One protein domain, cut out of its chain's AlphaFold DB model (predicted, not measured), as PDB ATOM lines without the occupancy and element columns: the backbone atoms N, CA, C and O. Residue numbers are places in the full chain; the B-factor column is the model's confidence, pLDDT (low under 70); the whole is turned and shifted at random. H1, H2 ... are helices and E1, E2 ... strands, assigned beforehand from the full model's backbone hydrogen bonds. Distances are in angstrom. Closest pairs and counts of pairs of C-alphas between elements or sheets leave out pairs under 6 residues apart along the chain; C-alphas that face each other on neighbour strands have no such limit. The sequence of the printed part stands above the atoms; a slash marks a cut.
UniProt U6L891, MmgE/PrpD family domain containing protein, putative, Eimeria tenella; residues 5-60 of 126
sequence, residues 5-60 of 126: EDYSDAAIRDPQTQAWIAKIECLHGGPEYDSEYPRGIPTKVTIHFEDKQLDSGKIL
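What this domain is: This is residues 5 to 60 of the 126 residues of the protein "MmgE/PrpD family domain containing protein, putative" of Eimeria tenella (UniProt U6L891). This is a flat chain with little regular structure: small helices H1 and H2 lie at one end and H3 at the other, with the narrow hairpin of E1 and E2 between them along the length and its tip, residues 48 to 53, sticking out. The printed part has 56 residues, of which 22 are in named elements, in the order H1, H2, H3, E1, E2, mixed helices and strands, the two strands antiparallel. It is only just loose, close to extended, with a radius of gyration of the C-alphas of 14.8 A and spans of 38 by 32 by 16 A.

Where its parts are: Find C-alpha 9 at (235.837, 193.829, 187.066), where H1, residues 9 to 13, begins. H2, residues 15 to 21, runs 9.9 A. H3 is residues 31 to 34, E1 46 to 48, and E2 53 to 55, ending at (243.378, 205.764, 213.879).

How they stand to each other: H1 and H2 are close but not clearly touching, their closest C-alphas, Ile 12 and Gln 18, 7.3 A apart. H2 and H3 are apart. In the hairpin, at 169 degrees, N 47 and O 54 are 2.9 A apart, within hydrogen-bond range. Every O i to N i+4 pair is within range in H1 and H2; H3 is too short for one.

The domain as a whole: The C-alphas of Ala 10 and Ser 35, the farthest apart, are 38.0 A apart. The printed part has no cut; H3 to E1 is a long link, and no printed residue is under 70 in pLDDT.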
ATOM      1  N   GLU A   5     241.211 202.017 186.365       93.81
ATOM      2  CA  GLU A   5     241.645 200.617 186.374       93.81
ATOM      3  C   GLU A   5     241.367 199.895 187.705       93.81
ATOM      4  O   GLU A   5     241.042 198.703 187.701       93.81
ATOM      5  N   ASP A   6     241.402 200.630 188.824       95.19
ATOM      6  CA  ASP A   6     241.154 200.105 190.171       95.19
ATOM      7  C   ASP A   6     239.677 199.719 190.385       95.19
ATOM      8  O   ASP A   6     239.350 199.003 191.329       95.19
ATOM      9  N   TYR A   7     238.785 200.161 189.493       95.56
ATOM     10  CA  TYR A   7     237.356 199.828 189.496       95.56
ATOM     11  C   TYR A   7     236.975 198.813 188.411       95.56
ATOM     12  O   TYR A   7     235.790 198.566 188.187       95.56
ATOM     13  N   SER A   8     237.953 198.231 187.712       96.12
ATOM     14  CA  SER A   8     237.686 197.183 186.726       96.12
ATOM     15  C   SER A   8     237.110 195.920 187.377       96.12
ATOM     16  O   SER A   8     237.399 195.610 188.535       96.12
ATOM     17  N   ASP A   9     236.354 195.129 186.609       97.25
ATOM     18  CA  ASP A   9     235.837 193.829 187.066       97.25
ATOM     19  C   ASP A   9     236.947 192.922 187.615       97.25
ATOM     20  O   ASP A   9     236.741 192.208 188.597       97.25
ATOM     21  N   ALA A  10     238.130 192.960 186.995       97.12
ATOM     22  CA  ALA A  10     239.293 192.202 187.437       97.12
ATOM     23  C   ALA A  10     239.805 192.690 188.801       97.12
ATOM     24  O   ALA A  10     240.018 191.865 189.687       97.12
ATOM     25  N   ALA A  11     239.946 194.006 188.996       97.25
ATOM     26  CA  ALA A  11     240.400 194.585 190.263       97.25
ATOM     27  C   ALA A  11     239.409 194.323 191.410       97.25
ATOM     28  O   ALA A  11     239.815 193.980 192.521       97.25
ATOM     29  N   ILE A  12     238.105 194.415 191.133       95.56
ATOM     30  CA  ILE A  12     237.050 194.156 192.122       95.56
ATOM     31  C   ILE A  12     237.007 192.673 192.508       95.56
ATOM     32  O   ILE A  12     236.807 192.350 193.680       95.56
ATOM     33  N   ARG A  13     237.179 191.758 191.547       96.81
ATOM     34  CA  ARG A  13     237.136 190.301 191.785       96.81
ATOM     35  C   ARG A  13     238.466 189.711 192.243       96.81
ATOM     36  O   ARG A  13     238.525 188.505 192.485       96.81
ATOM     37  N   ASP A  14     239.509 190.527 192.362       98.25
ATOM     38  CA  ASP A  14     240.805 190.079 192.846       98.25
ATOM     39  C   ASP A  14     240.663 189.419 194.239       98.25
ATOM     40  O   ASP A  14     240.077 190.019 195.151       98.25
ATOM     41  N   PRO A  15     241.170 188.183 194.436       98.31
ATOM     42  CA  PRO A  15     241.010 187.468 195.699       98.31
ATOM     43  C   PRO A  15     241.602 188.200 196.905       98.31
ATOM     44  O   PRO A  15     241.075 188.072 198.012       98.31
ATOM     45  N   GLN A  16     242.680 188.968 196.717       98.00
ATOM     46  CA  GLN A  16     243.299 189.727 197.796       98.00
ATOM     47  C   GLN A  16     242.447 190.950 198.156       98.00
ATOM     48  O   GLN A  16     242.206 191.183 199.342       98.00
ATOM     49  N   THR A  17     241.929 191.685 197.168       97.00
ATOM     50  CA  THR A  17     240.961 192.775 197.392       97.00
ATOM     51  C   THR A  17     239.731 192.270 198.148       97.00
ATOM     52  O   THR A  17     239.349 192.854 199.164       97.00
ATOM     53  N   GLN A  18     239.148 191.141 197.729       97.88
ATOM     54  CA  GLN A  18     238.003 190.528 198.417       97.88
ATOM     55  C   GLN A  18     238.341 190.100 199.854       97.88
ATOM     56  O   GLN A  18     237.546 190.324 200.768       97.88
ATOM     57  N   ALA A  19     239.537 189.549 200.084       98.12
ATOM     58  CA  ALA A  19     239.998 189.186 201.424       98.12
ATOM     59  C   ALA A  19     240.159 190.405 202.351       98.12
ATOM     60  O   ALA A  19     239.920 190.290 203.556       98.12
ATOM     61  N   TRP A  20     240.541 191.569 201.813       96.44
ATOM     62  CA  TRP A  20     240.568 192.822 202.570       96.44
ATOM     63  C   TRP A  20     239.167 193.360 202.847       96.44
ATOM     64  O   TRP A  20     238.876 193.687 203.995       96.44
ATOM     65  N   ILE A  21     238.290 193.402 201.837       96.25
ATOM     66  CA  ILE A  21     236.899 193.863 201.988       96.25
ATOM     67  C   ILE A  21     236.167 193.046 203.057       96.25
ATOM     68  O   ILE A  21     235.476 193.619 203.895       96.25
ATOM     69  N   ALA A  22     236.380 191.728 203.098       97.69
ATOM     70  CA  ALA A  22     235.771 190.839 204.089       97.69
ATOM     71  C   ALA A  22     236.162 191.145 205.550       97.69
ATOM     72  O   ALA A  22     235.528 190.630 206.469       97.69
ATOM     73  N   LYS A  23     237.200 191.959 205.785       97.56
ATOM     74  CA  LYS A  23     237.636 192.398 207.122       97.56
ATOM     75  C   LYS A  23     237.045 193.750 207.536       97.56
ATOM     76  O   LYS A  23     237.297 194.185 208.656       97.56
ATOM     77  N   ILE A  24     236.331 194.440 206.645       97.94
ATOM     78  CA  ILE A  24     235.820 195.793 206.888       97.94
ATOM     79  C   ILE A  24     234.455 195.718 207.574       97.94
ATOM     80  O   ILE A  24     233.528 195.087 207.070       97.94
ATOM     81  N   GLU A  25     234.319 196.430 208.690       97.94
ATOM     82  CA  GLU A  25     233.040 196.700 209.344       97.94
ATOM     83  C   GLU A  25     232.661 198.173 209.138       97.94
ATOM     84  O   GLU A  25     233.441 199.079 209.441       97.94
ATOM     85  N   CYS A  26     231.458 198.419 208.617       96.94
ATOM     86  CA  CYS A  26     230.925 199.766 208.428       96.94
ATOM     87  C   CYS A  26     230.000 200.120 209.592       96.94
ATOM     88  O   CYS A  26     228.909 199.564 209.716       96.94
ATOM     89  N   LEU A  27     230.423 201.074 210.420       96.56
ATOM     90  CA  LEU A  27     229.665 201.544 211.577       96.56
ATOM     91  C   LEU A  27     229.047 202.914 211.306       96.56
ATOM     92  O   LEU A  27     229.674 203.792 210.714       96.56
ATOM     93  N   HIS A  28     227.821 203.113 211.785       95.94
ATOM     94  CA  HIS A  28     227.185 204.422 211.770       95.94
ATOM     95  C   HIS A  28     227.831 205.332 212.823       95.94
ATOM     96  O   HIS A  28     227.928 204.956 213.991       95.94
ATOM     97  N   GLY A  29     228.247 206.537 212.428       93.25
ATOM     98  CA  GLY A  29     228.937 207.477 213.321       93.25
ATOM     99  C   GLY A  29     228.050 208.082 214.418       93.25
ATOM    100  O   GLY A  29     228.560 208.596 215.411       93.25
ATOM    101  N   GLY A  30     226.726 207.995 214.271       97.00
ATOM    102  CA  GLY A  30     225.757 208.505 215.241       97.00
ATOM    103  C   GLY A  30     225.490 210.008 215.104       97.00
ATOM    104  O   GLY A  30     226.012 210.651 214.194       97.00
ATOM    105  N   PRO A  31     224.713 210.597 216.037       97.69
ATOM    106  CA  PRO A  31     224.215 211.971 215.910       97.69
ATOM    107  C   PRO A  31     225.305 213.032 215.721       97.69
ATOM    108  O   PRO A  31     225.077 214.040 215.057       97.69
ATOM    109  N   GLU A  32     226.499 212.810 216.282       95.94
ATOM    110  CA  GLU A  32     227.645 213.705 216.099       95.94
ATOM    111  C   GLU A  32     228.080 213.776 214.626       95.94
ATOM    112  O   GLU A  32     228.369 214.860 214.128       95.94
ATOM    113  N   TYR A  33     228.097 212.645 213.918       97.00
ATOM    114  CA  TYR A  33     228.439 212.586 212.497       97.00
ATOM    115  C   TYR A  33     227.269 213.080 211.641       97.00
ATOM    116  O   TYR A  33     227.473 213.847 210.706       97.00
ATOM    117  N   ASP A  34     226.035 212.731 211.998       97.25
ATOM    118  CA  ASP A  34     224.861 213.142 211.219       97.25
ATOM    119  C   ASP A  34     224.679 214.662 211.217       97.25
ATOM    120  O   ASP A  34     224.376 215.252 210.182       97.25
ATOM    121  N   SER A  35     224.918 215.308 212.364       97.31
ATOM    122  CA  SER A  35     224.786 216.765 212.514       97.31
ATOM    123  C   SER A  35     225.764 217.571 211.653       97.31
ATOM    124  O   SER A  35     225.549 218.757 211.404       97.31
ATOM    125  N   GLU A  36     226.834 216.926 211.191       96.81
ATOM    126  CA  GLU A  36     227.858 217.523 210.344       96.81
ATOM    127  C   GLU A  36     227.513 217.449 208.853       96.81
ATOM    128  O   GLU A  36     228.113 218.156 208.040       96.81
ATOM    129  N   TYR A  37     226.529 216.637 208.471       93.81
ATOM    130  CA  TYR A  37     226.010 216.604 207.110       93.81
ATOM    131  C   TYR A  37     224.884 217.645 206.940       93.81
ATOM    132  O   TYR A  37     224.048 217.794 207.832       93.81
ATOM    133  N   PRO A  38     224.808 218.388 205.816       94.06
ATOM    134  CA  PRO A  38     225.632 218.299 204.607       94.06
ATOM    135  C   PRO A  38     226.871 219.204 204.619       94.06
ATOM    136  O   PRO A  38     227.501 219.375 203.579       94.06
ATOM    137  N   ARG A  39     227.210 219.831 205.755       95.31
ATOM    138  CA  ARG A  39     228.354 220.751 205.838       95.31
ATOM    139  C   ARG A  39     229.656 220.069 205.420       95.31
ATOM    140  O   ARG A  39     230.457 220.695 204.734       95.31
ATOM    141  N   GLY A  40     229.869 218.831 205.853       95.75
ATOM    142  CA  GLY A  40     231.003 218.001 205.467       95.75
ATOM    143  C   GLY A  40     230.607 216.541 205.273       95.75
ATOM    144  O   GLY A  40     229.428 216.188 205.235       95.75
ATOM    145  N   ILE A  41     231.620 215.686 205.149       95.81
ATOM    146  CA  ILE A  41     231.470 214.239 204.963       95.81
ATOM    147  C   ILE A  41     232.304 213.567 206.060       95.81
ATOM    148  O   ILE A  41     233.455 213.203 205.812       95.81
ATOM    149  N   PRO A  42     231.785 213.504 207.300       96.75
ATOM    150  CA  PRO A  42     232.555 213.034 208.438       96.75
ATOM    151  C   PRO A  42     232.821 211.534 208.315       96.75
ATOM    152  O   PRO A  42     231.901 210.721 208.326       96.75
ATOM    153  N   THR A  43     234.098 211.171 208.241       96.56
ATOM    154  CA  THR A  43     234.536 209.779 208.108       96.56
ATOM    155  C   THR A  43     235.747 209.529 208.992       96.56
ATOM    156  O   THR A  43     236.581 210.411 209.209       96.56
ATOM    157  N   LYS A  44     235.856 208.306 209.500       96.56
ATOM    158  CA  LYS A  44     236.997 207.826 210.271       96.56
ATOM    159  C   LYS A  44     237.296 206.386 209.868       96.56
ATOM    160  O   LYS A  44     236.374 205.608 209.644       96.56
ATOM    161  N   VAL A  45     238.577 206.040 209.808       97.19
ATOM    162  CA  VAL A  45     239.051 204.669 209.625       97.19
ATOM    163  C   VAL A  45     239.894 204.284 210.832       97.19
ATOM    164  O   VAL A  45     240.786 205.025 211.254       97.19
ATOM    165  N   THR A  46     239.623 203.100 211.363       97.56
ATOM    166  CA  THR A  46     240.431 202.472 212.403       97.56
ATOM    167  C   THR A  46     240.914 201.125 211.885       97.56
ATOM    168  O   THR A  46     240.125 200.343 211.360       97.56
ATOM    169  N   ILE A  47     242.215 200.858 212.007       98.00
ATOM    170  CA  ILE A  47     242.828 199.591 211.593       98.00
ATOM    171  C   ILE A  47     243.373 198.902 212.839       98.00
ATOM    172  O   ILE A  47     244.252 199.438 213.516       98.00
ATOM    173  N   HIS A  48     242.854 197.712 213.130       97.62
ATOM    174  CA  HIS A  48     243.285 196.887 214.252       97.62
ATOM    175  C   HIS A  48     244.316 195.853 213.786       97.62
ATOM    176  O   HIS A  48     244.060 195.072 212.870       97.62
ATOM    177  N   PHE A  49     245.476 195.855 214.434       96.62
ATOM    178  CA  PHE A  49     246.496 194.812 214.365       96.62
ATOM    179  C   PHE A  49     246.459 193.992 215.661       96.62
ATOM    180  O   PHE A  49     245.738 194.335 216.596       96.62
ATOM    181  N   GLU A  50     247.244 192.917 215.735       96.62
ATOM    182  CA  GLU A  50     247.302 192.053 216.924       96.62
ATOM    183  C   GLU A  50     247.772 192.798 218.184       96.62
ATOM    184  O   GLU A  50     247.291 192.525 219.280       96.62
ATOM    185  N   ASP A  51     248.687 193.756 218.029       97.12
ATOM    186  CA  ASP A  51     249.362 194.460 219.121       97.12
ATOM    187  C   ASP A  51     249.032 195.959 219.197       97.12
ATOM    188  O   ASP A  51     249.402 196.627 220.167       97.12
ATOM    189  N   LYS A  52     248.357 196.518 218.184       97.50
ATOM    190  CA  LYS A  52     248.106 197.964 218.104       97.50
ATOM    191  C   LYS A  52     246.887 198.339 217.276       97.50
ATOM    192  O   LYS A  52     246.401 197.586 216.439       97.50
ATOM    193  N   GLN A  53     246.467 199.584 217.454       97.94
ATOM    194  CA  GLN A  53     245.407 200.218 216.684       97.94
ATOM    195  C   GLN A  53     245.951 201.474 216.000       97.94
ATOM    196  O   GLN A  53     246.628 202.286 216.631       97.94
ATOM    197  N   LEU A  54     245.646 201.636 214.713       98.00
ATOM    198  CA  LEU A  54     245.877 202.874 213.970       98.00
ATOM    199  C   LEU A  54     244.548 203.598 213.774       98.00
ATOM    200  O   LEU A  54     243.533 202.970 213.477       98.00
ATOM    201  N   ASP A  55     244.564 204.917 213.924       96.81
ATOM    202  CA  ASP A  55     243.378 205.764 213.879       96.81
ATOM    203  C   ASP A  55     243.624 206.944 212.939       96.81
ATOM    204  O   ASP A  55     244.627 207.647 213.081       96.81
ATOM    205  N   SER A  56     242.729 207.163 211.976       95.25
ATOM    206  CA  SER A  56     242.844 208.302 211.059       95.25
ATOM    207  C   SER A  56     242.485 209.645 211.703       95.25
ATOM    208  O   SER A  56     242.721 210.691 211.102       95.25
ATOM    209  N   GLY A  57     241.836 209.632 212.872       95.25
ATOM    210  CA  GLY A  57     241.030 210.749 213.348       95.25
ATOM    211  C   GLY A  57     239.762 210.949 212.507       95.25
ATOM    212  O   GLY A  57     239.582 210.340 211.447       95.25
ATOM    213  N   LYS A  58     238.860 211.815 212.988       95.12
ATOM    214  CA  LYS A  58     237.665 212.229 212.239       95.12
ATOM    215  C   LYS A  58     238.071 213.226 211.151       95.12
ATOM    216  O   LYS A  58     238.524 214.326 211.461       95.12
ATOM    217  N   ILE A  59     237.864 212.861 209.891       95.75
ATOM    218  CA  ILE A  59     238.045 213.748 208.740       95.75
ATOM    219  C   ILE A  59     236.681 214.305 208.352       95.75
ATOM    220  O   ILE A  59     235.816 213.555 207.914       95.75
ATOM    221  N   LEU A  60     236.491 215.615 208.521       96.62
ATOM    222  CA  LEU A  60     235.244 216.295 208.153       96.62
ATOM    223  C   LEU A  60     235.252 216.793 206.699       96.62
ATOM    224  O   LEU A  60     234.252 216.687 205.992       96.62
TER     225      LEU A  60